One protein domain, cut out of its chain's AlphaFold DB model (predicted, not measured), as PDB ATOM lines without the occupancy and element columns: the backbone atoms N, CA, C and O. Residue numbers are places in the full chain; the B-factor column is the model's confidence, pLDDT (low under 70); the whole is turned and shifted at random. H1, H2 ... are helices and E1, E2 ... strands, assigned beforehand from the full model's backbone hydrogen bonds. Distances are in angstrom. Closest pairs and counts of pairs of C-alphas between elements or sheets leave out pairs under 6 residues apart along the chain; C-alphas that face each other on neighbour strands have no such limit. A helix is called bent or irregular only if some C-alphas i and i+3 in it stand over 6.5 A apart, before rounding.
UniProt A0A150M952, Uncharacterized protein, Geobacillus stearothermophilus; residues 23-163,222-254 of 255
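What this domain is: This is residues 23 to 163 and 222 to 254 of the 255 residues of an uncharacterized protein of Geobacillus stearothermophilus (UniProt A0A150M952). One long helix, H7, runs through the middle of a compact helical body, and shorter helices H1, H3 and H5 pack on it at large angles. The long, kinked helix H9 covers H1 and H5 on one side, and the tip of a small strand hairpin, residues 67 to 72 of E1, E2 and their turn, sticks out far from it; the end of H9, from residue 249 on, sticks out too. The printed part has 174 residues, with nine named helices and two named strands in the order H1, H2, H3, E1, E2, H4, H5, H6, H7, H8, H9; the sheet E1 - E2 is antiparallel. The class is mostly helix, and the helix packing is mostly crossed. The whole is compact, with a radius of gyration of the C-alphas of 15.9 A and spans of 45 by 36 by 34 A.

Where its parts are: H1, residues 23 to 36, begins at C-alpha 23 at (-30.237, 52.310, 18.468) and is 20.4 A long. H2 is residues 42 to 45 and H3 residues 56 to 63. The strands E1, residues 66 to 68, and E2, residues 71 to 73, are followed by H4, residues 76 to 83. H5, residues 95 to 109, is 21.0 A long and irregular, with C-alphas 96 and 99 7.6 A apart. H6, residues 118 to 128, is 15.4 A long. H7, residues 131 to 151, is 30.4 A long and begins at C-alpha 131 at (-3.109, 48.709, 26.155). H8 is residues 158 to 163. H9, residues 222 to 253, is 43.4 A long and ends at C-alpha 253 at (-9.655, 30.366, 40.337); it is irregular, with C-alphas 228 and 231 7.6 A apart, and has a kink of 57 degrees near residue 229.

How they stand to each other: H7 is the hub, touching H1, H2, H3, H5, H6 and H9. H1 touches it with residues 30 to 36 alone, at 73 degrees, only just about perpendicular; the closest C-alphas are those of Leu 33 and Gly 142, 6.1 A apart. H3 touches H7 at a steep tilt of 51 degrees, closest at the C-alphas of Leu 63 and Met 141, 7.2 A. H2 touches it closest at the C-alphas of Leu 45 and Lys 136, 5.9 A. H6 and H7 touch only at the corner, and only just, with 3 pairs of C-alphas within 8 A. H5 and H6 form a helical hairpin, opposite ways at 35.4 degrees, only just steep; the C-alphas of Leu 109 and Ala 121 are closest, 6.0 A. H4 touches H5, with the C-alphas of Ile 76 and Ala 105 closest, 6.3 A. H8 touches H1 the same way at a shallow tilt of 7 degrees, with Val 31 and Ala 160 closest, their C-alphas 5.0 A apart. H9 touches H1 with residues 222 to 233 alone, about perpendicular at 87 degrees, the closest C-alphas being those of Ala 28 and Leu 226, 4.3 A. With residues 236 to 244 alone it touches H5 at a shallow tilt of 32 degrees, the same way, closest at the C-alphas of Pro 99 and Ile 240, 6.5 A. In the hairpin of E1 and E2, N 66 and O 73 are 2.9 A apart and N 68 and O 71 2.8 A, within hydrogen-bond range. The hairpin's strands are apart from H7, for instance. Every O i to N i+4 pair is within hydrogen-bond range in H1, H3, H4, H6, H7 and H8, against 9 of 11 in H5 and 24 of 28 in H9; H2 is too short for such a pair.

The domain as a whole: The two C-alphas farthest apart are those of Lys 69 and Ala 224, 48.6 A. Residues 164 to 221 are not printed, and C-alphas 163 and 222 are 12.7 A apart across this cut. The link H4 to H5 is long, with 11 residues; in it residues 88 to 89 pair antiparallel with residues 92 to 93. The mean pLDDT of the printed part is 86.7, and residues 37 to 44 and 243 to 254 are under 70.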
ATOM      1  N   GLU A  23     -30.351  52.010  19.899       91.25
ATOM      2  CA  GLU A  23     -30.237  52.310  18.468       91.25
ATOM      3  C   GLU A  23     -29.316  53.510  18.210       91.25
ATOM      4  O   GLU A  23     -28.439  53.431  17.349       91.25
ATOM      5  N   GLU A  24     -29.442  54.587  18.989       93.31
ATOM      6  CA  GLU A  24     -28.568  55.754  18.869       93.31
ATOM      7  C   GLU A  24     -27.090  55.402  19.112       93.31
ATOM      8  O   GLU A  24     -26.219  55.758  18.310       93.31
ATOM      9  N   ILE A  25     -26.800  54.684  20.203       92.19
ATOM     10  CA  ILE A  25     -25.436  54.253  20.543       92.19
ATOM     11  C   ILE A  25     -24.918  53.288  19.476       92.19
ATOM     12  O   ILE A  25     -23.764  53.386  19.061       92.19
ATOM     13  N   SER A  26     -25.767  52.381  18.991       92.38
ATOM     14  CA  SER A  26     -25.431  51.446  17.917       92.38
ATOM     15  C   SER A  26     -24.948  52.169  16.661       92.38
ATOM     16  O   SER A  26     -23.885  51.839  16.133       92.38
ATOM     17  N   LEU A  27     -25.688  53.185  16.208       92.69
ATOM     18  CA  LEU A  27     -25.291  54.005  15.062       92.69
ATOM     19  C   LEU A  27     -23.981  54.745  15.340       92.69
ATOM     20  O   LEU A  27     -23.076  54.719  14.509       92.69
ATOM     21  N   ALA A  28     -23.839  55.348  16.523       92.19
ATOM     22  CA  ALA A  28     -22.617  56.049  16.910       92.19
ATOM     23  C   ALA A  28     -21.384  55.129  16.900       92.19
ATOM     24  O   ALA A  28     -20.337  55.526  16.392       92.19
ATOM     25  N   VAL A  29     -21.497  53.894  17.402       92.06
ATOM     26  CA  VAL A  29     -20.403  52.908  17.390       92.06
ATOM     27  C   VAL A  29     -20.057  52.475  15.965       92.06
ATOM     28  O   VAL A  29     -18.877  52.425  15.625       92.06
ATOM     29  N   GLU A  30     -21.048  52.204  15.112       92.06
ATOM     30  CA  GLU A  30     -20.803  51.863  13.703       92.06
ATOM     31  C   GLU A  30     -20.038  52.975  12.977       92.06
ATOM     32  O   GLU A  30     -19.041  52.701  12.306       92.06
ATOM     33  N   VAL A  31     -20.446  54.235  13.162       90.75
ATOM     34  CA  VAL A  31     -19.751  55.387  12.571       90.75
ATOM     35  C   VAL A  31     -18.361  55.567  13.178       90.75
ATOM     36  O   VAL A  31     -17.410  55.794  12.433       90.75
ATOM     37  N   TYR A  32     -18.212  55.438  14.500       89.44
ATOM     38  CA  TYR A  32     -16.915  55.531  15.180       89.44
ATOM     39  C   TYR A  32     -15.913  54.529  14.599       89.44
ATOM     40  O   TYR A  32     -14.800  54.900  14.227       89.44
ATOM     41  N   LEU A  33     -16.324  53.265  14.483       88.69
ATOM     42  CA  LEU A  33     -15.501  52.193  13.929       88.69
ATOM     43  C   LEU A  33     -15.221  52.414  12.438       88.69
ATOM     44  O   LEU A  33     -14.090  52.224  11.999       88.69
ATOM     45  N   ALA A  34     -16.209  52.872  11.666       86.88
ATOM     46  CA  ALA A  34     -16.015  53.184  10.255       86.88
ATOM     47  C   ALA A  34     -15.039  54.352  10.043       86.88
ATOM     48  O   ALA A  34     -14.249  54.312   9.106       86.88
ATOM     49  N   GLN A  35     -15.019  55.362  10.917       83.12
ATOM     50  CA  GLN A  35     -14.035  56.449  10.835       83.12
ATOM     51  C   GLN A  35     -12.595  55.956  11.025       83.12
ATOM     52  O   GLN A  35     -11.683  56.512  10.408       83.12
ATOM     53  N   GLN A  36     -12.382  54.870  11.777       76.25
ATOM     54  CA  GLN A  36     -11.067  54.220  11.862       76.25
ATOM     55  C   GLN A  36     -10.630  53.632  10.506       76.25
ATOM     56  O   GLN A  36      -9.438  53.534  10.229       76.25
ATOM     57  N   CYS A  37     -11.563  53.318   9.598       65.44
ATOM     58  CA  CYS A  37     -11.236  52.885   8.236       65.44
ATOM     59  C   CYS A  37     -10.599  53.983   7.369       65.44
ATOM     60  O   CYS A  37     -10.110  53.664   6.290       65.44
ATOM     61  N   SER A  38     -10.586  55.254   7.796       58.78
ATOM     62  CA  SER A  38      -9.860  56.327   7.087       58.78
ATOM     63  C   SER A  38      -8.360  56.024   6.920       58.78
ATOM     64  O   SER A  38      -7.691  56.552   6.027       58.78
ATOM     65  N   CYS A  39      -7.829  55.109   7.733       59.81
ATOM     66  CA  CYS A  39      -6.572  54.426   7.487       59.81
ATOM     67  C   CYS A  39      -6.760  53.371   6.380       59.81
ATOM     68  O   CYS A  39      -7.209  52.249   6.621       59.81
ATOM     69  N   ILE A  40      -6.409  53.744   5.146       57.94
ATOM     70  CA  ILE A  40      -6.568  52.923   3.935       57.94
ATOM     71  C   ILE A  40      -5.975  51.519   4.102       57.94
ATOM     72  O   ILE A  40      -6.547  50.559   3.578       57.94
ATOM     73  N   TYR A  41      -4.896  51.362   4.873       64.56
ATOM     74  CA  TYR A  41      -4.313  50.062   5.177       64.56
ATOM     75  C   TYR A  41      -4.420  49.699   6.655       64.56
ATOM     76  O   TYR A  41      -4.100  50.477   7.546       64.56
ATOM     77  N   TYR A  42      -4.717  48.426   6.919       68.62
ATOM     78  CA  TYR A  42      -4.615  47.841   8.260       68.62
ATOM     79  C   TYR A  42      -3.228  47.992   8.897       68.62
ATOM     80  O   TYR A  42      -3.102  47.960  10.117       68.62
ATOM     81  N   ALA A  43      -2.181  48.100   8.074       65.38
ATOM     82  CA  ALA A  43      -0.815  48.327   8.538       65.38
ATOM     83  C   ALA A  43      -0.664  49.685   9.228       65.38
ATOM     84  O   ALA A  43       0.101  49.789  10.180       65.38
ATOM     85  N   ASP A  44      -1.447  50.679   8.807       69.25
ATOM     86  CA  ASP A  44      -1.440  52.012   9.403       69.25
ATOM     87  C   ASP A  44      -2.138  52.011  10.771       69.25
ATOM     88  O   ASP A  44      -1.764  52.775  11.654       69.25
ATOM     89  N   LEU A  45      -3.113  51.115  10.964       74.69
ATOM     90  CA  LEU A  45      -3.840  50.952  12.227       74.69
ATOM     91  C   LEU A  45      -3.050  50.186  13.281       74.69
ATOM     92  O   LEU A  45      -3.228  50.408  14.473       74.69
ATOM     93  N   MET A  46      -2.196  49.262  12.851       83.06
ATOM     94  CA  MET A  46      -1.462  48.367  13.739       83.06
ATOM     95  C   MET A  46       0.042  48.461  13.460       83.06
ATOM     96  O   MET A  46       0.719  47.464  13.200       83.06
ATOM     97  N   ASN A  47       0.547  49.694  13.468       79.00
ATOM     98  CA  ASN A  47       1.957  50.018  13.284       79.00
ATOM     99  C   ASN A  47       2.745  49.938  14.608       79.00
ATOM    100  O   ASN A  47       2.175  49.972  15.702       79.00
ATOM    101  N   ASN A  48       4.076  49.855  14.496       81.88
ATOM    102  CA  ASN A  48       5.016  49.921  15.625       81.88
ATOM    103  C   ASN A  48       4.731  48.909  16.755       81.88
ATOM    104  O   ASN A  48       4.849  49.231  17.932       81.88
ATOM    105  N   ILE A  49       4.336  47.684  16.395       86.50
ATOM    106  CA  ILE A  49       4.050  46.614  17.358       86.50
ATOM    107  C   ILE A  49       5.363  46.121  18.007       86.50
ATOM    108  O   ILE A  49       6.310  45.818  17.271       86.50
ATOM    109  N   PRO A  50       5.434  45.976  19.348       87.69
ATOM    110  CA  PRO A  50       6.604  45.427  20.030       87.69
ATOM    111  C   PRO A  50       6.996  44.023  19.546       87.69
ATOM    112  O   PRO A  50       6.162  43.204  19.153       87.69
ATOM    113  N   LYS A  51       8.295  43.703  19.611       87.38
ATOM    114  CA  LYS A  51       8.785  42.364  19.264       87.38
ATOM    115  C   LYS A  51       8.187  41.323  20.216       87.38
ATOM    116  O   LYS A  51       8.211  41.505  21.427       87.38
ATOM    117  N   GLY A  52       7.713  40.211  19.658       88.00
ATOM    118  CA  GLY A  52       7.098  39.126  20.430       88.00
ATOM    119  C   GLY A  52       5.591  39.276  20.632       88.00
ATOM    120  O   GLY A  52       5.004  38.425  21.288       88.00
ATOM    121  N   PHE A  53       4.967  40.315  20.069       93.69
ATOM    122  CA  PHE A  53       3.517  40.486  20.071       93.69
ATOM    123  C   PHE A  53       2.920  39.989  18.753       93.69
ATOM    124  O   PHE A  53       3.601  39.896  17.725       93.69
ATOM    125  N   ALA A  54       1.625  39.686  18.766       93.94
ATOM    126  CA  ALA A  54       0.915  39.249  17.578       93.94
ATOM    127  C   ALA A  54       0.857  40.374  16.535       93.94
ATOM    128  O   ALA A  54       0.454  41.503  16.819       93.94
ATOM    129  N   SER A  55       1.250  40.058  15.302       92.75
ATOM    130  CA  SER A  55       1.198  41.013  14.199       92.75
ATOM    131  C   SER A  55      -0.224  41.197  13.671       92.75
ATOM    132  O   SER A  55      -1.091  40.333  13.826       92.75
ATOM    133  N   LYS A  56      -0.431  42.287  12.932       91.19
ATOM    134  CA  LYS A  56      -1.622  42.514  12.106       91.19
ATOM    135  C   LYS A  56      -1.992  41.313  11.239       91.19
ATOM    136  O   LYS A  56      -3.153  40.923  11.189       91.19
ATOM    137  N   ASP A  57      -1.019  40.748  10.526       91.44
ATOM    138  CA  ASP A  57      -1.277  39.641   9.601       91.44
ATOM    139  C   ASP A  57      -1.705  38.384  10.347       91.44
ATOM    140  O   ASP A  57      -2.620  37.692   9.902       91.44
ATOM    141  N   SER A  58      -1.108  38.134  11.517       94.31
ATOM    142  CA  SER A  58      -1.561  37.077  12.418       94.31
ATOM    143  C   SER A  58      -3.008  37.317  12.851       94.31
ATOM    144  O   SER A  58      -3.835  36.417  12.712       94.31
ATOM    145  N   LEU A  59      -3.343  38.526  13.311       95.88
ATOM    146  CA  LEU A  59      -4.694  38.860  13.765       95.88
ATOM    147  C   LEU A  59      -5.728  38.683  12.641       95.88
ATOM    148  O   LEU A  59      -6.705  37.953  12.806       95.88
ATOM    149  N   ILE A  60      -5.486  39.272  11.465       94.06
ATOM    150  CA  ILE A  60      -6.375  39.158  10.297       94.06
ATOM    151  C   ILE A  60      -6.546  37.696   9.870       94.06
ATOM    152  O   ILE A  60      -7.658  37.273   9.553       94.06
ATOM    153  N   ALA A  61      -5.469  36.907   9.894       94.81
ATOM    154  CA  ALA A  61      -5.517  35.500   9.516       94.81
ATOM    155  C   ALA A  61      -6.415  34.657  10.426       94.81
ATOM    156  O   ALA A  61      -6.857  33.603   9.970       94.81
ATOM    157  N   TRP A  62      -6.671  35.084  11.669       96.44
ATOM    158  CA  TRP A  62      -7.581  34.424  12.611       96.44
ATOM    159  C   TRP A  62      -8.976  35.044  12.653       96.44
ATOM    160  O   TRP A  62      -9.939  34.319  12.912       96.44
ATOM    161  N   LEU A  63      -9.107  36.338  12.350       96.88
ATOM    162  CA  LEU A  63     -10.408  36.990  12.185       96.88
ATOM    163  C   LEU A  63     -11.184  36.403  11.006       96.88
ATOM    164  O   LEU A  63     -12.364  36.092  11.157       96.88
ATOM    165  N   ASN A  64     -10.501  36.206   9.878       95.62
ATOM    166  CA  ASN A  64     -11.088  35.668   8.657       95.62
ATOM    167  C   ASN A  64     -11.163  34.142   8.676       95.62
ATOM    168  O   ASN A  64     -10.356  33.461   9.320       95.62
ATOM    169  N   ASP A  65     -12.078  33.605   7.879       95.06
ATOM    170  CA  ASP A  65     -12.068  32.200   7.494       95.06
ATOM    171  C   ASP A  65     -10.829  31.890   6.643       95.06
ATOM    172  O   ASP A  65     -10.392  32.696   5.816       95.06
ATOM    173  N   LYS A  66     -10.239  30.707   6.839       93.06
ATOM    174  CA  LYS A  66      -9.048  30.278   6.096       93.06
ATOM    175  C   LYS A  66      -9.267  28.910   5.450       93.06
ATOM    176  O   LYS A  66      -9.505  27.942   6.179       93.06
ATOM    177  N   PRO A  67      -9.109  28.779   4.120       91.38
ATOM    178  CA  PRO A  67      -9.066  27.475   3.472       91.38
ATOM    179  C   PRO A  67      -7.956  26.601   4.065       91.38
ATOM    180  O   PRO A  67      -6.834  27.054   4.303       91.38
ATOM    181  N   SER A  68      -8.264  25.334   4.306       85.31
ATOM    182  CA  SER A  68      -7.327  24.326   4.791       85.31
ATOM    183  C   SER A  68      -7.524  23.020   4.026       85.31
ATOM    184  O   SER A  68      -8.541  22.824   3.364       85.31
ATOM    185  N   LYS A  69      -6.566  22.094   4.144       82.12
ATOM    186  CA  LYS A  69      -6.652  20.775   3.494       82.12
ATOM    187  C   LYS A  69      -7.912  19.985   3.887       82.12
ATOM    188  O   LYS A  69      -8.383  19.186   3.093       82.12
ATOM    189  N   ASN A  70      -8.471  20.248   5.071       84.12
ATOM    190  CA  ASN A  70      -9.609  19.515   5.637       84.12
ATOM    191  C   ASN A  70     -10.911  20.344   5.621       84.12
ATOM    192  O   ASN A  70     -11.784  20.130   6.457       84.12
ATOM    193  N   GLY A  71     -11.019  21.336   4.729       89.44
ATOM    194  CA  GLY A  71     -12.151  22.268   4.656       89.44
ATOM    195  C   GLY A  71     -11.787  23.682   5.109       89.44
ATOM    196  O   GLY A  71     -10.616  24.063   5.122       89.44
ATOM    197  N   VAL A  72     -12.776  24.490   5.480       91.31
ATOM    198  CA  VAL A  72     -12.565  25.892   5.878       91.31
ATOM    199  C   VAL A  72     -12.415  25.988   7.396       91.31
ATOM    200  O   VAL A  72     -13.284  25.549   8.146       91.31
ATOM    201  N   ARG A  73     -11.307  26.569   7.872       93.38
ATOM    202  CA  ARG A  73     -11.160  26.953   9.279       93.38
ATOM    203  C   ARG A  73     -11.957  28.230   9.505       93.38
ATOM    204  O   ARG A  73     -11.559  29.280   9.008       93.38
ATOM    205  N   GLU A  74     -13.010  28.132  10.305       95.38
ATOM    206  CA  GLU A  74     -13.798  29.294  10.716       95.38
ATOM    207  C   GLU A  74     -12.948  30.294  11.505       95.38
ATOM    208  O   GLU A  74     -12.263  29.931  12.473       95.38
ATOM    209  N   GLY A  75     -13.007  31.547  11.076       96.62
ATOM    210  CA  GLY A  75     -12.480  32.714  11.755       96.62
ATOM    211  C   GLY A  75     -13.327  33.132  12.948       96.62
ATOM    212  O   GLY A  75     -14.415  32.609  13.205       96.62
ATOM    213  N   ILE A  76     -12.806  34.101  13.693       97.75
ATOM    214  CA  ILE A  76     -13.479  34.656  14.873       97.75
ATOM    215  C   ILE A  76     -14.817  35.288  14.489       97.75
ATOM    216  O   ILE A  76     -15.781  35.104  15.223       97.75
ATOM    217  N   ILE A  77     -14.911  35.984  13.350       96.94
ATOM    218  CA  ILE A  77     -16.150  36.674  12.956       96.94
ATOM    219  C   ILE A  77     -17.268  35.664  12.669       96.94
ATOM    220  O   ILE A  77     -18.348  35.753  13.259       96.94
ATOM    221  N   THR A  78     -16.989  34.649  11.848       95.94
ATOM    222  CA  THR A  78     -17.927  33.555  11.556       95.94
ATOM    223  C   THR A  78     -18.385  32.854  12.831       95.94
ATOM    224  O   THR A  78     -19.583  32.634  13.025       95.94
ATOM    225  N   ARG A  79     -17.456  32.537  13.740       96.69
ATOM    226  CA  ARG A  79     -17.801  31.904  15.021       96.69
ATOM    227  C   ARG A  79     -18.612  32.807  15.926       96.69
ATOM    228  O   ARG A  79     -19.574  32.336  16.517       96.69
ATOM    229  N   TYR A  80     -18.272  34.086  16.009       97.25
ATOM    230  CA  TYR A  80     -19.004  35.046  16.825       97.25
ATOM    231  C   TYR A  80     -20.469  35.137  16.394       97.25
ATOM    232  O   TYR A  80     -21.360  35.049  17.230       97.25
ATOM    233  N   LYS A  81     -20.734  35.197  15.084       95.00
ATOM    234  CA  LYS A  81     -22.101  35.189  14.534       95.00
ATOM    235  C   LYS A  81     -22.881  33.918  14.882       95.00
ATOM    236  O   LYS A  81     -24.090  33.985  15.074       95.00
ATOM    237  N   LYS A  82     -22.202  32.768  14.953       95.44
ATOM    238  CA  LYS A  82     -22.810  31.473  15.303       95.44
ATOM    239  C   LYS A  82     -23.052  31.313  16.803       95.44
ATOM    240  O   LYS A  82     -24.092  30.801  17.195       95.44
ATOM    241  N   GLU A  83     -22.089  31.721  17.624       96.44
ATOM    242  CA  GLU A  83     -22.101  31.523  19.079       96.44
ATOM    243  C   GLU A  83     -22.846  32.646  19.825       96.44
ATOM    244  O   GLU A  83     -23.277  32.434  20.955       96.44
ATOM    245  N   ARG A  84     -23.023  33.824  19.208       95.62
ATOM    246  CA  ARG A  84     -23.724  34.993  19.775       95.62
ATOM    247  C   ARG A  84     -24.825  35.525  18.844       95.62
ATOM    248  O   ARG A  84     -24.779  36.694  18.454       95.62
ATOM    249  N   PRO A  85     -25.809  34.701  18.434       94.19
ATOM    250  CA  PRO A  85     -26.859  35.135  17.511       94.19
ATOM    251  C   PRO A  85     -27.743  36.251  18.093       94.19
ATOM    252  O   PRO A  85     -28.278  37.057  17.342       94.19
ATOM    253  N   ASP A  86     -27.856  36.340  19.417       93.81
ATOM    254  CA  ASP A  86     -28.576  37.377  20.166       93.81
ATOM    255  C   ASP A  86     -27.942  38.776  20.050       93.81
ATOM    256  O   ASP A  86     -28.615  39.793  20.241       93.81
ATOM    257  N   HIS A  87     -26.669  38.847  19.648       94.31
ATOM    258  CA  HIS A  87     -25.990  40.100  19.319       94.31
ATOM    259  C   HIS A  87     -26.322  40.603  17.904       94.31
ATOM    260  O   HIS A  87     -25.782  41.626  17.472       94.31
ATOM    261  N   PHE A  88     -27.194  39.900  17.181       93.00
ATOM    262  CA  PHE A  88     -27.659  40.251  15.849       93.00
ATOM    263  C   PHE A  88     -29.188  40.309  15.840       93.00
ATOM    264  O   PHE A  88     -29.880  39.477  16.415       93.00
ATOM    265  N   GLU A  89     -29.737  41.295  15.147       89.31
ATOM    266  CA  GLU A  89     -31.170  41.465  14.949       89.31
ATOM    267  C   GLU A  89     -31.445  41.434  13.452       89.31
ATOM    268  O   GLU A  89     -30.942  42.269  12.701       89.31
ATOM    269  N   ASN A  90     -32.196  40.429  12.995       85.81
ATOM    270  CA  ASN A  90     -32.454  40.202  11.570       85.81
ATOM    271  C   ASN A  90     -31.161  40.162  10.727       85.81
ATOM    272  O   ASN A  90     -31.115  40.670   9.609       85.81
ATOM    273  N   GLY A  91     -30.085  39.592  11.281       84.50
ATOM    274  CA  GLY A  91     -28.769  39.513  10.640       84.50
ATOM    275  C   GLY A  91     -27.958  40.815  10.646       84.50
ATOM    276  O   GLY A  91     -26.817  40.796  10.190       84.50
ATOM    277  N   MET A  92     -28.502  41.922  11.158       89.50
ATOM    278  CA  MET A  92     -27.748  43.148  11.423       89.50
ATOM    279  C   MET A  92     -27.111  43.048  12.798       89.50
ATOM    280  O   MET A  92     -27.789  42.752  13.781       89.50
ATOM    281  N   TRP A  93     -25.815  43.307  12.883       93.25
ATOM    282  CA  TRP A  93     -25.127  43.340  14.167       93.25
ATOM    283  C   TRP A  93     -25.689  44.451  15.059       93.25
ATOM    284  O   TRP A  93     -26.201  45.446  14.550       93.25
ATOM    285  N   LYS A  94     -25.628  44.267  16.381       92.19
ATOM    286  CA  LYS A  94     -25.881  45.293  17.396       92.19
ATOM    287  C   LYS A  94     -24.532  45.846  17.877       92.19
ATOM    288  O   LYS A  94     -23.896  45.207  18.721       92.19
ATOM    289  N   PRO A  95     -24.073  47.003  17.367       91.12
ATOM    290  CA  PRO A  95     -22.739  47.538  17.643       91.12
ATOM    291  C   PRO A  95     -22.462  47.844  19.118       91.12
ATOM    292  O   PRO A  95     -21.312  47.803  19.544       91.12
ATOM    293  N   VAL A  96     -23.501  48.052  19.936       88.81
ATOM    294  CA  VAL A  96     -23.382  48.107  21.408       88.81
ATOM    295  C   VAL A  96     -22.653  46.891  22.002       88.81
ATOM    296  O   VAL A  96     -21.998  47.005  23.033       88.81
ATOM    297  N   ASN A  97     -22.677  45.744  21.317       91.38
ATOM    298  CA  ASN A  97     -21.976  44.523  21.714       91.38
ATOM    299  C   ASN A  97     -20.509  44.478  21.259       91.38
ATOM    300  O   ASN A  97     -19.886  43.415  21.279       91.38
ATOM    301  N   PHE A  98     -19.925  45.597  20.829       90.69
ATOM    302  CA  PHE A  98     -18.525  45.640  20.414       90.69
ATOM    303  C   PHE A  98     -17.536  45.233  21.517       90.69
ATOM    304  O   PHE A  98     -16.698  44.374  21.244       90.69
ATOM    305  N   PRO A  99     -17.654  45.697  22.776       87.50
ATOM    306  CA  PRO A  99     -16.803  45.188  23.852       87.50
ATOM    307  C   PRO A  99     -16.927  43.668  24.047       87.50
ATOM    308  O   PRO A  99     -15.924  42.982  24.242       87.50
ATOM    309  N   ALA A 100     -18.142  43.119  23.922       89.88
ATOM    310  CA  ALA A 100     -18.375  41.678  24.012       89.88
ATOM    311  C   ALA A 100     -17.728  40.908  22.847       89.88
ATOM    312  O   ALA A 100     -17.208  39.810  23.049       89.88
ATOM    313  N   PHE A 101     -17.693  41.492  21.646       93.69
ATOM    314  CA  PHE A 101     -16.955  40.941  20.510       93.69
ATOM    315  C   PHE A 101     -15.442  40.902  20.765       93.69
ATOM    316  O   PHE A 101     -14.807  39.883  20.498       93.69
ATOM    317  N   ILE A 102     -14.863  41.967  21.333       92.44
ATOM    318  CA  ILE A 102     -13.432  41.988  21.675       92.44
ATOM    319  C   ILE A 102     -13.107  40.949  22.754       92.44
ATOM    320  O   ILE A 102     -12.126  40.217  22.619       92.44
ATOM    321  N   LYS A 103     -13.957  40.818  23.781       91.12
ATOM    322  CA  LYS A 103     -13.825  39.759  24.795       91.12
ATOM    323  C   LYS A 103     -13.871  38.364  24.163       91.12
ATOM    324  O   LYS A 103     -13.019  37.533  24.449       91.12
ATOM    325  N   PHE A 104     -14.818  38.124  23.258       94.19
ATOM    326  CA  PHE A 104     -14.908  36.859  22.532       94.19
ATOM    327  C   PHE A 104     -13.636  36.572  21.720       94.19
ATOM    328  O   PHE A 104     -13.116  35.458  21.741       94.19
ATOM    329  N   ALA A 105     -13.100  37.576  21.023       95.88
ATOM    330  CA  ALA A 105     -11.854  37.433  20.279       95.88
ATOM    331  C   ALA A 105     -10.676  37.083  21.202       95.88
ATOM    332  O   ALA A 105      -9.894  36.198  20.859       95.88
ATOM    333  N   TYR A 106     -10.583  37.716  22.374       94.44
ATOM    334  CA  TYR A 106      -9.599  37.378  23.405       94.44
ATOM    335  C   TYR A 106      -9.702  35.907  23.833       94.44
ATOM    336  O   TYR A 106      -8.709  35.180  23.760       94.44
ATOM    337  N   GLU A 107     -10.899  35.448  24.211       93.81
ATOM    338  CA  GLU A 107     -11.142  34.069  24.666       93.81
ATOM    339  C   GLU A 107     -10.717  33.041  23.609       93.81
ATOM    340  O   GLU A 107     -10.086  32.037  23.928       93.81
ATOM    341  N   LYS A 108     -11.008  33.299  22.328       96.38
ATOM    342  CA  LYS A 108     -10.611  32.393  21.242       96.38
ATOM    343  C   LYS A 108      -9.115  32.470  20.943       96.38
ATOM    344  O   LYS A 108      -8.474  31.439  20.782       96.38
ATOM    345  N   LEU A 109      -8.533  33.666  20.856       96.62
ATOM    346  CA  LEU A 109      -7.127  33.839  20.466       96.62
ATOM    347  C   LEU A 109      -6.134  33.379  21.536       96.62
ATOM    348  O   LEU A 109      -5.009  33.013  21.197       96.62
ATOM    349  N   THR A 110      -6.548  33.370  22.801       94.81
ATOM    350  CA  THR A 110      -5.750  32.858  23.923       94.81
ATOM    351  C   THR A 110      -5.996  31.376  24.217       94.81
ATOM    352  O   THR A 110      -5.277  30.781  25.019       94.81
ATOM    353  N   ASP A 111      -6.936  30.732  23.519       94.56
ATOM    354  CA  ASP A 111      -7.144  29.289  23.597       94.56
ATOM    355  C   ASP A 111      -6.228  28.537  22.615       94.56
ATOM    356  O   ASP A 111      -6.397  28.572  21.390       94.56
ATOM    357  N   LYS A 112      -5.284  27.762  23.167       94.44
ATOM    358  CA  LYS A 112      -4.352  26.906  22.410       94.44
ATOM    359  C   LYS A 112      -5.053  25.891  21.502       94.44
ATOM    360  O   LYS A 112      -4.455  25.480  20.508       94.44
ATOM    361  N   HIS A 113      -6.272  25.461  21.829       93.50
ATOM    362  CA  HIS A 113      -7.038  24.510  21.023       93.50
ATOM    363  C   HIS A 113      -7.660  25.193  19.809       93.50
ATOM    364  O   HIS A 113      -7.622  24.636  18.707       93.50
ATOM    365  N   PHE A 114      -8.147  26.423  19.975       93.81
ATOM    366  CA  PHE A 114      -8.618  27.243  18.868       93.81
ATOM    367  C   PHE A 114      -7.479  27.646  17.925       93.81
ATOM    368  O   PHE A 114      -7.549  27.359  16.725       93.81
ATOM    369  N   VAL A 115      -6.400  28.249  18.451       93.88
ATOM    370  CA  VAL A 115      -5.268  28.697  17.614       93.88
ATOM    371  C   VAL A 115      -4.317  27.568  17.197       93.88
ATOM    372  O   VAL A 115      -3.392  27.780  16.410       93.88
ATOM    373  N   LYS A 116      -4.549  26.349  17.702       91.94
ATOM    374  CA  LYS A 116      -3.764  25.125  17.447       91.94
ATOM    375  C   LYS A 116      -2.274  25.252  17.779       91.94
ATOM    376  O   LYS A 116      -1.447  24.539  17.214       91.94
ATOM    377  N   SER A 117      -1.914  26.172  18.670       95.75
ATOM    378  CA  SER A 117      -0.532  26.414  19.078       95.75
ATOM    379  C   SER A 117      -0.478  27.084  20.446       95.75
ATOM    380  O   SER A 117      -1.037  28.160  20.648       95.75
ATOM    381  N   ARG A 118       0.248  26.465  21.385       95.38
ATOM    382  CA  ARG A 118       0.460  27.038  22.721       95.38
ATOM    383  C   ARG A 118       1.253  28.342  22.656       95.38
ATOM    384  O   ARG A 118       0.871  29.301  23.306       95.38
ATOM    385  N   SER A 119       2.318  28.399  21.854       96.00
ATOM    386  CA  SER A 119       3.146  29.608  21.749       96.00
ATOM    387  C   SER A 119       2.370  30.788  21.165       96.00
ATOM    388  O   SER A 119       2.556  31.922  21.592       96.00
ATOM    389  N   LEU A 120       1.470  30.521  20.215       95.56
ATOM    390  CA  LEU A 120       0.620  31.540  19.610       95.56
ATOM    391  C   LEU A 120      -0.428  32.061  20.600       95.56
ATOM    392  O   LEU A 120      -0.635  33.267  20.677       95.56
ATOM    393  N   ALA A 121      -1.040  31.168  21.379       96.00
ATOM    394  CA  ALA A 121      -1.977  31.537  22.436       96.00
ATOM    395  C   ALA A 121      -1.318  32.422  23.507       96.00
ATOM    396  O   ALA A 121      -1.858  33.470  23.855       96.00
ATOM    397  N   GLU A 122      -0.119  32.052  23.969       95.19
ATOM    398  CA  GLU A 122       0.670  32.852  24.921       95.19
ATOM    399  C   GLU A 122       1.071  34.212  24.331       95.19
ATOM    400  O   GLU A 122       0.973  35.236  25.005       95.19
ATOM    401  N   MET A 123       1.457  34.256  23.049       96.06
ATOM    402  CA  MET A 123       1.748  35.515  22.357       96.06
ATOM    403  C   MET A 123       0.525  36.437  22.329       96.06
ATOM    404  O   MET A 123       0.657  37.634  22.584       96.06
ATOM    405  N   TYR A 124      -0.669  35.909  22.046       95.94
ATOM    406  CA  TYR A 124      -1.894  36.703  22.135       95.94
ATOM    407  C   TYR A 124      -2.186  37.126  23.573       95.94
ATOM    408  O   TYR A 124      -2.485  38.298  23.776       95.94
ATOM    409  N   LYS A 125      -2.033  36.243  24.568       93.62
ATOM    410  CA  LYS A 125      -2.225  36.585  25.991       93.62
ATOM    411  C   LYS A 125      -1.333  37.763  26.395       93.62
ATOM    412  O   LYS A 125      -1.819  38.723  26.985       93.62
ATOM    413  N   LEU A 126      -0.060  37.739  25.997       93.06
ATOM    414  CA  LEU A 126       0.870  38.855  26.184       93.06
ATOM    415  C   LEU A 126       0.395  40.124  25.463       93.06
ATOM    416  O   LEU A 126       0.369  41.194  26.061       93.06
ATOM    417  N   SER A 127      -0.009  39.997  24.200       94.25
ATOM    418  CA  SER A 127      -0.415  41.137  23.369       94.25
ATOM    419  C   SER A 127      -1.673  41.832  23.903       94.25
ATOM    420  O   SER A 127      -1.736  43.054  23.934       94.25
ATOM    421  N   PHE A 128      -2.662  41.069  24.373       91.81
ATOM    422  CA  PHE A 128      -3.901  41.604  24.946       91.81
ATOM    423  C   PHE A 128      -3.700  42.314  26.293       91.81
ATOM    424  O   PHE A 128      -4.530  43.144  26.663       91.81
ATOM    425  N   ASN A 129      -2.610  42.021  27.009       88.88
ATOM    426  CA  ASN A 129      -2.249  42.732  28.237       88.88
ATOM    427  C   ASN A 129      -1.641  44.117  27.975       88.88
ATOM    428  O   ASN A 129      -1.577  44.936  28.893       88.88
ATOM    429  N   ASP A 130      -1.223  44.400  26.742       89.75
ATOM    430  CA  ASP A 130      -0.730  45.712  26.348       89.75
ATOM    431  C   ASP A 130      -1.865  46.606  25.835       89.75
ATOM    432  O   ASP A 130      -2.622  46.251  24.927       89.75
ATOM    433  N   ARG A 131      -1.990  47.796  26.430       85.94
ATOM    434  CA  ARG A 131      -3.109  48.709  26.155       85.94
ATOM    435  C   ARG A 131      -3.054  49.311  24.753       85.94
ATOM    436  O   ARG A 131      -4.106  49.465  24.137       85.94
ATOM    437  N   ASP A 132      -1.862  49.651  24.260       87.00
ATOM    438  CA  ASP A 132      -1.697  50.242  22.926       87.00
ATOM    439  C   ASP A 132      -2.001  49.204  21.841       87.00
ATOM    440  O   ASP A 132      -2.797  49.452  20.931       87.00
ATOM    441  N   TRP A 133      -1.451  47.997  21.989       91.31
ATOM    442  CA  TRP A 133      -1.735  46.881  21.098       91.31
ATOM    443  C   TRP A 133      -3.224  46.556  21.066       91.31
ATOM    444  O   TRP A 133      -3.789  46.432  19.981       91.31
ATOM    445  N   LEU A 134      -3.881  46.458  22.227       89.50
ATOM    446  CA  LEU A 134      -5.309  46.153  22.305       89.50
ATOM    447  C   LEU A 134      -6.164  47.239  21.651       89.50
ATOM    448  O   LEU A 134      -7.082  46.903  20.907       89.50
ATOM    449  N   ALA A 135      -5.860  48.524  21.855       84.94
ATOM    450  CA  ALA A 135      -6.584  49.611  21.196       84.94
ATOM    451  C   ALA A 135      -6.488  49.508  19.661       84.94
ATOM    452  O   ALA A 135      -7.505  49.538  18.961       84.94
ATOM    453  N   LYS A 136      -5.276  49.288  19.137       87.56
ATOM    454  CA  LYS A 136      -5.025  49.095  17.699       87.56
ATOM    455  C   LYS A 136      -5.694  47.830  17.158       87.56
ATOM    456  O   LYS A 136      -6.331  47.851  16.105       87.56
ATOM    457  N   ALA A 137      -5.592  46.725  17.890       91.00
ATOM    458  CA  ALA A 137      -6.200  45.453  17.528       91.00
ATOM    459  C   ALA A 137      -7.731  45.548  17.535       91.00
ATOM    460  O   ALA A 137      -8.365  45.032  16.620       91.00
ATOM    461  N   ALA A 138      -8.331  46.243  18.505       89.56
ATOM    462  CA  ALA A 138      -9.769  46.487  18.560       89.56
ATOM    463  C   ALA A 138     -10.244  47.259  17.327       89.56
ATOM    464  O   ALA A 138     -11.222  46.846  16.706       89.56
ATOM    465  N   ALA A 139      -9.521  48.298  16.900       87.69
ATOM    466  CA  ALA A 139      -9.828  48.998  15.653       87.69
ATOM    467  C   ALA A 139      -9.814  48.036  14.449       87.69
ATOM    468  O   ALA A 139     -10.795  47.965  13.711       87.69
ATOM    469  N   VAL A 140      -8.766  47.217  14.290       90.81
ATOM    470  CA  VAL A 140      -8.693  46.217  13.204       90.81
ATOM    471  C   VAL A 140      -9.839  45.202  13.281       90.81
ATOM    472  O   VAL A 140     -10.468  44.909  12.264       90.81
ATOM    473  N   MET A 141     -10.138  44.680  14.473       93.19
ATOM    474  CA  MET A 141     -11.224  43.725  14.705       93.19
ATOM    475  C   MET A 141     -12.587  44.317  14.337       93.19
ATOM    476  O   MET A 141     -13.349  43.685  13.604       93.19
ATOM    477  N   GLY A 142     -12.880  45.533  14.806       91.50
ATOM    478  CA  GLY A 142     -14.127  46.237  14.513       91.50
ATOM    479  C   GLY A 142     -14.295  46.504  13.023       91.50
ATOM    480  O   GLY A 142     -15.335  46.181  12.458       91.50
ATOM    481  N   ILE A 143     -13.247  46.992  12.358       89.88
ATOM    482  CA  ILE A 143     -13.274  47.237  10.912       89.88
ATOM    483  C   ILE A 143     -13.513  45.941  10.139       89.88
ATOM    484  O   ILE A 143     -14.363  45.914   9.256       89.88
ATOM    485  N   LYS A 144     -12.818  44.848  10.481       92.12
ATOM    486  CA  LYS A 144     -13.016  43.557   9.805       92.12
ATOM    487  C   LYS A 144     -14.445  43.040   9.935       92.12
ATOM    488  O   LYS A 144     -14.975  42.513   8.959       92.12
ATOM    489  N   LEU A 145     -15.065  43.211  11.100       94.25
ATOM    490  CA  LEU A 145     -16.472  42.874  11.298       94.25
ATOM    491  C   LEU A 145     -17.386  43.762  10.437       94.25
ATOM    492  O   LEU A 145     -18.274  43.244   9.761       94.25
ATOM    493  N   LEU A 146     -17.151  45.078  10.417       93.06
ATOM    494  CA  LEU A 146     -17.940  46.007   9.604       93.06
ATOM    495  C   LEU A 146     -17.822  45.738   8.102       93.06
ATOM    496  O   LEU A 146     -18.811  45.856   7.385       93.06
ATOM    497  N   GLU A 147     -16.641  45.364   7.617       91.94
ATOM    498  CA  GLU A 147     -16.435  44.982   6.220       91.94
ATOM    499  C   GLU A 147     -17.277  43.777   5.816       91.94
ATOM    500  O   GLU A 147     -17.945  43.819   4.785       91.94
ATOM    501  N   GLU A 148     -17.295  42.727   6.639       92.88
ATOM    502  CA  GLU A 148     -18.114  41.548   6.359       92.88
ATOM    503  C   GLU A 148     -19.610  41.904   6.348       92.88
ATOM    504  O   GLU A 148     -20.365  41.465   5.476       92.88
ATOM    505  N   LEU A 149     -20.050  42.738   7.295       93.00
ATOM    506  CA  LEU A 149     -21.431  43.219   7.345       93.00
ATOM    507  C   LEU A 149     -21.773  44.100   6.137       93.00
ATOM    508  O   LEU A 149     -22.878  43.995   5.606       93.00
ATOM    509  N   TYR A 150     -20.841  44.935   5.677       92.88
ATOM    510  CA  TYR A 150     -21.006  45.759   4.481       92.88
ATOM    511  C   TYR A 150     -21.206  44.897   3.233       92.88
ATOM    512  O   TYR A 150     -22.172  45.099   2.496       92.88
ATOM    513  N   GLU A 151     -20.349  43.896   3.027       91.56
ATOM    514  CA  GLU A 151     -20.450  42.961   1.900       91.56
ATOM    515  C   GLU A 151     -21.790  42.209   1.896       91.56
ATOM    516  O   GLU A 151     -22.366  41.952   0.837       91.56
ATOM    517  N   GLN A 152     -22.338  41.924   3.081       91.94
ATOM    518  CA  GLN A 152     -23.634  41.264   3.260       91.94
ATOM    519  C   GLN A 152     -24.836  42.227   3.249       91.94
ATOM    520  O   GLN A 152     -25.972  41.767   3.382       91.94
ATOM    521  N   LYS A 153     -24.618  43.542   3.086       91.81
ATOM    522  CA  LYS A 153     -25.648  44.598   3.191       91.81
ATOM    523  C   LYS A 153     -26.391  44.578   4.539       91.81
ATOM    524  O   LYS A 153     -27.614  44.673   4.587       91.81
ATOM    525  N   ARG A 154     -25.647  44.411   5.637       93.06
ATOM    526  CA  ARG A 154     -26.152  44.267   7.018       93.06
ATOM    527  C   ARG A 154     -25.717  45.389   7.971       93.06
ATOM    528  O   ARG A 154     -25.858  45.228   9.181       93.06
ATOM    529  N   LEU A 155     -25.184  46.493   7.450       91.25
ATOM    530  CA  LEU A 155     -24.894  47.689   8.251       91.25
ATOM    531  C   LEU A 155     -26.148  48.529   8.467       91.25
ATOM    532  O   LEU A 155     -27.002  48.604   7.582       91.25
ATOM    533  N   ARG A 156     -26.228  49.186   9.624       90.19
ATOM    534  CA  ARG A 156     -27.354  50.048  10.003       90.19
ATOM    535  C   ARG A 156     -27.114  51.488   9.563       90.19
ATOM    536  O   ARG A 156     -28.002  52.116   9.000       90.19
ATOM    537  N   SER A 157     -25.902  51.987   9.787       90.12
ATOM    538  CA  SER A 157     -25.511  53.369   9.530       90.12
ATOM    539  C   SER A 157     -25.266  53.627   8.046       90.12
ATOM    540  O   SER A 157     -24.486  52.927   7.389       90.12
ATOM    541  N   VAL A 158     -25.892  54.679   7.517       88.50
ATOM    542  CA  VAL A 158     -25.655  55.136   6.138       88.50
ATOM    543  C   VAL A 158     -24.259  55.742   6.016       88.50
ATOM    544  O   VAL A 158     -23.560  55.501   5.030       88.50
ATOM    545  N   ILE A 159     -23.801  56.468   7.039       87.00
ATOM    546  CA  ILE A 159     -22.464  57.071   7.046       87.00
ATOM    547  C   ILE A 159     -21.374  55.998   7.060       87.00
ATOM    548  O   ILE A 159     -20.433  56.076   6.268       87.00
ATOM    549  N   ALA A 160     -21.515  54.961   7.888       88.88
ATOM    550  CA  ALA A 160     -20.582  53.839   7.919       88.88
ATOM    551  C   ALA A 160     -20.523  53.117   6.563       88.88
ATOM    552  O   ALA A 160     -19.433  52.816   6.071       88.88
ATOM    553  N   GLN A 161     -21.677  52.906   5.916       89.69
ATOM    554  CA  GLN A 161     -21.743  52.341   4.563       89.69
ATOM    555  C   GLN A 161     -21.001  53.205   3.538       89.69
ATOM    556  O   GLN A 161     -20.245  52.667   2.727       89.69
ATOM    557  N   THR A 162     -21.185  54.527   3.569       85.38
ATOM    558  CA  THR A 162     -20.493  55.458   2.666       85.38
ATOM    559  C   THR A 162     -18.984  55.429   2.887       85.38
ATOM    560  O   THR A 162     -18.233  55.273   1.923       85.38
ATOM    561  N   ILE A 163     -18.527  55.495   4.142       84.00
ATOM    562  CA  ILE A 163     -17.097  55.450   4.477       84.00
ATOM    563  C   ILE A 163     -16.467  54.135   3.999       84.00
ATOM    564  O   ILE A 163     -15.423  54.145   3.347       84.00
ATOM    565  N   GLU A 222     -26.530  60.912  12.304       88.50
ATOM    566  CA  GLU A 222     -25.562  59.927  12.818       88.50
ATOM    567  C   GLU A 222     -24.218  60.543  13.267       88.50
ATOM    568  O   GLU A 222     -23.616  60.067  14.228       88.50
ATOM    569  N   LEU A 223     -23.752  61.637  12.647       85.94
ATOM    570  CA  LEU A 223     -22.541  62.341  13.100       85.94
ATOM    571  C   LEU A 223     -22.792  63.199  14.347       85.94
ATOM    572  O   LEU A 223     -21.858  63.481  15.101       85.94
ATOM    573  N   ALA A 224     -24.032  63.637  14.579       87.44
ATOM    574  CA  ALA A 224     -24.416  64.257  15.845       87.44
ATOM    575  C   ALA A 224     -24.474  63.207  16.968       87.44
ATOM    576  O   ALA A 224     -23.951  63.454  18.053       87.44
ATOM    577  N   LEU A 225     -25.013  62.015  16.683       91.69
ATOM    578  CA  LEU A 225     -24.993  60.878  17.611       91.69
ATOM    579  C   LEU A 225     -23.563  60.466  17.965       91.69
ATOM    580  O   LEU A 225     -23.245  60.311  19.141       91.69
ATOM    581  N   LEU A 226     -22.670  60.371  16.975       90.94
ATOM    582  CA  LEU A 226     -21.257  60.117  17.241       90.94
ATOM    583  C   LEU A 226     -20.661  61.187  18.163       90.94
ATOM    584  O   LEU A 226     -20.021  60.842  19.147       90.94
ATOM    585  N   ARG A 227     -20.882  62.478  17.891       90.31
ATOM    586  CA  ARG A 227     -20.385  63.559  18.764       90.31
ATOM    587  C   ARG A 227     -20.900  63.434  20.200       90.31
ATOM    588  O   ARG A 227     -20.130  63.675  21.124       90.31
ATOM    589  N   LYS A 228     -22.161  63.031  20.375       93.50
ATOM    590  CA  LYS A 228     -22.797  62.799  21.680       93.50
ATOM    591  C   LYS A 228     -22.157  61.627  22.434       93.50
ATOM    592  O   LYS A 228     -21.814  61.794  23.596       93.50
ATOM    593  N   TYR A 229     -21.975  60.476  21.784       93.00
ATOM    594  CA  TYR A 229     -21.576  59.228  22.454       93.00
ATOM    595  C   TYR A 229     -20.088  58.876  22.350       93.00
ATOM    596  O   TYR A 229     -19.637  57.953  23.024       93.00
ATOM    597  N   LYS A 230     -19.292  59.585  21.539       90.12
ATOM    598  CA  LYS A 230     -17.856  59.301  21.361       90.12
ATOM    599  C   LYS A 230     -17.082  59.186  22.685       90.12
ATOM    600  O   LYS A 230     -16.343  58.210  22.806       90.12
ATOM    601  N   PRO A 231     -17.251  60.081  23.681       90.62
ATOM    602  CA  PRO A 231     -16.549  59.947  24.960       90.62
ATOM    603  C   PRO A 231     -16.884  58.640  25.692       90.62
ATOM    604  O   PRO A 231     -15.994  57.995  26.244       90.62
ATOM    605  N   ASP A 232     -18.151  58.221  25.663       89.56
ATOM    606  CA  ASP A 232     -18.600  56.980  26.304       89.56
ATOM    607  C   ASP A 232     -18.091  55.744  25.563       89.56
ATOM    608  O   ASP A 232     -17.680  54.774  26.200       89.56
ATOM    609  N   ILE A 233     -18.049  55.794  24.228       86.00
ATOM    610  CA  ILE A 233     -17.449  54.746  23.395       86.00
ATOM    611  C   ILE A 233     -15.967  54.596  23.753       86.00
ATOM    612  O   ILE A 233     -15.527  53.500  24.089       86.00
ATOM    613  N   GLU A 234     -15.199  55.687  23.745       84.88
ATOM    614  CA  GLU A 234     -13.765  55.669  24.067       84.88
ATOM    615  C   GLU A 234     -13.507  55.178  25.496       84.88
ATOM    616  O   GLU A 234     -12.617  54.354  25.721       84.88
ATOM    617  N   LYS A 235     -14.335  55.601  26.457       85.12
ATOM    618  CA  LYS A 235     -14.282  55.113  27.838       85.12
ATOM    619  C   LYS A 235     -14.578  53.616  27.922       85.12
ATOM    620  O   LYS A 235     -13.849  52.902  28.605       85.12
ATOM    621  N   ALA A 236     -15.604  53.124  27.230       81.19
ATOM    622  CA  ALA A 236     -15.937  51.701  27.203       81.19
ATOM    623  C   ALA A 236     -14.794  50.865  26.607       81.19
ATOM    624  O   ALA A 236     -14.436  49.832  27.172       81.19
ATOM    625  N   LEU A 237     -14.165  51.336  25.524       75.88
ATOM    626  CA  LEU A 237     -12.996  50.683  24.927       75.88
ATOM    627  C   LEU A 237     -11.794  50.663  25.874       75.88
ATOM    628  O   LEU A 237     -11.129  49.635  26.001       75.88
ATOM    629  N   ALA A 238     -11.549  51.757  26.597       77.88
ATOM    630  CA  ALA A 238     -10.471  51.844  27.580       77.88
ATOM    631  C   ALA A 238     -10.667  50.907  28.788       77.88
ATOM    632  O   ALA A 238      -9.696  50.580  29.470       77.88
ATOM    633  N   LEU A 239     -11.900  50.456  29.050       79.94
ATOM    634  CA  LEU A 239     -12.231  49.505  30.117       79.94
ATOM    635  C   LEU A 239     -12.094  48.035  29.699       79.94
ATOM    636  O   LEU A 239     -12.088  47.166  30.576       79.94
ATOM    637  N   ILE A 240     -11.966  47.741  28.401       73.56
ATOM    638  CA  ILE A 240     -11.792  46.373  27.888       73.56
ATOM    639  C   ILE A 240     -10.586  45.659  28.528       73.56
ATOM    640  O   ILE A 240     -10.790  44.539  29.000       73.56
ATOM    641  N   PRO A 241      -9.373  46.254  28.619       70.38
ATOM    642  CA  PRO A 241      -8.233  45.587  29.250       70.38
ATOM    643  C   PRO A 241      -8.539  45.131  30.684       70.38
ATOM    644  O   PRO A 241      -8.252  43.995  31.047       70.38
ATOM    645  N   SER A 242      -9.186  45.987  31.482       70.12
ATOM    646  CA  SER A 242      -9.543  45.672  32.870       70.12
ATOM    647  C   SER A 242     -10.577  44.547  32.959       70.12
ATOM    648  O   SER A 242     -10.453  43.670  33.805       70.12
ATOM    649  N   HIS A 243     -11.575  44.525  32.069       68.00
ATOM    650  CA  HIS A 243     -12.573  43.448  32.032       68.00
ATOM    651  C   HIS A 243     -11.972  42.109  31.590       68.00
ATOM    652  O   HIS A 243     -12.367  41.062  32.101       68.00
ATOM    653  N   ILE A 244     -11.013  42.137  30.661       68.88
ATOM    654  CA  ILE A 244     -10.257  40.950  30.252       68.88
ATOM    655  C   ILE A 244      -9.422  40.427  31.429       68.88
ATOM    656  O   ILE A 244      -9.473  39.237  31.722       68.88
ATOM    657  N   GLN A 245      -8.719  41.306  32.152       61.00
ATOM    658  CA  GLN A 245      -7.918  40.927  33.323       61.00
ATOM    659  C   GLN A 245      -8.761  40.361  34.473       61.00
ATOM    660  O   GLN A 245      -8.362  39.377  35.087       61.00
ATOM    661  N   ILE A 246      -9.944  40.920  34.745       58.41
ATOM    662  CA  ILE A 246     -10.864  40.368  35.756       58.41
ATOM    663  C   ILE A 246     -11.308  38.952  35.361       58.41
ATOM    664  O   ILE A 246     -11.232  38.036  36.176       58.41
ATOM    665  N   ALA A 247     -11.676  38.742  34.093       56.16
ATOM    666  CA  ALA A 247     -12.051  37.418  33.595       56.16
ATOM    667  C   ALA A 247     -10.894  36.398  33.662       56.16
ATOM    668  O   ALA A 247     -11.144  35.205  33.820       56.16
ATOM    669  N   MET A 248      -9.633  36.844  33.572       55.81
ATOM    670  CA  MET A 248      -8.463  35.982  33.791       55.81
ATOM    671  C   MET A 248      -8.373  35.488  35.235       55.81
ATOM    672  O   MET A 248      -8.131  34.304  35.448       55.81
ATOM    673  N   ILE A 249      -8.584  36.379  36.206       52.56
ATOM    674  CA  ILE A 249      -8.524  36.040  37.634       52.56
ATOM    675  C   ILE A 249      -9.641  35.049  37.984       52.56
ATOM    676  O   ILE A 249      -9.396  34.056  38.659       52.56
ATOM    677  N   GLU A 250     -10.858  35.264  37.481       45.84
ATOM    678  CA  GLU A 250     -11.988  34.355  37.727       45.84
ATOM    679  C   GLU A 250     -11.802  32.979  37.059       45.84
ATOM    680  O   GLU A 250     -12.153  31.950  37.643       45.84
ATOM    681  N   GLY A 251     -11.215  32.940  35.859       46.56
ATOM    682  CA  GLY A 251     -10.894  31.699  35.146       46.56
ATOM    683  C   GLY A 251      -9.781  30.872  35.803       46.56
ATOM    684  O   GLY A 251      -9.882  29.650  35.852       46.56
ATOM    685  N   GLU A 252      -8.744  31.515  36.351       41.62
ATOM    686  CA  GLU A 252      -7.636  30.837  37.052       41.62
ATOM    687  C   GLU A 252      -8.036  30.322  38.449       41.62
ATOM    688  O   GLU A 252      -7.417  29.393  38.955       41.62
ATOM    689  N   VAL A 253      -9.094  30.867  39.062       40.97
ATOM    690  CA  VAL A 253      -9.655  30.366  40.337       40.97
ATOM    691  C   VAL A 253     -10.611  29.180  40.125       40.97
ATOM    692  O   VAL A 253     -10.888  28.433  41.061       40.97
ATOM    693  N   THR A 254     -11.124  28.991  38.905       39.56
ATOM    694  CA  THR A 254     -12.124  27.958  38.572       39.56
ATOM    695  C   THR A 254     -11.582  26.798  37.727       39.56
ATOM    696  O   THR A 254     -12.358  25.906  37.372       39.56
TER     697      THR A 254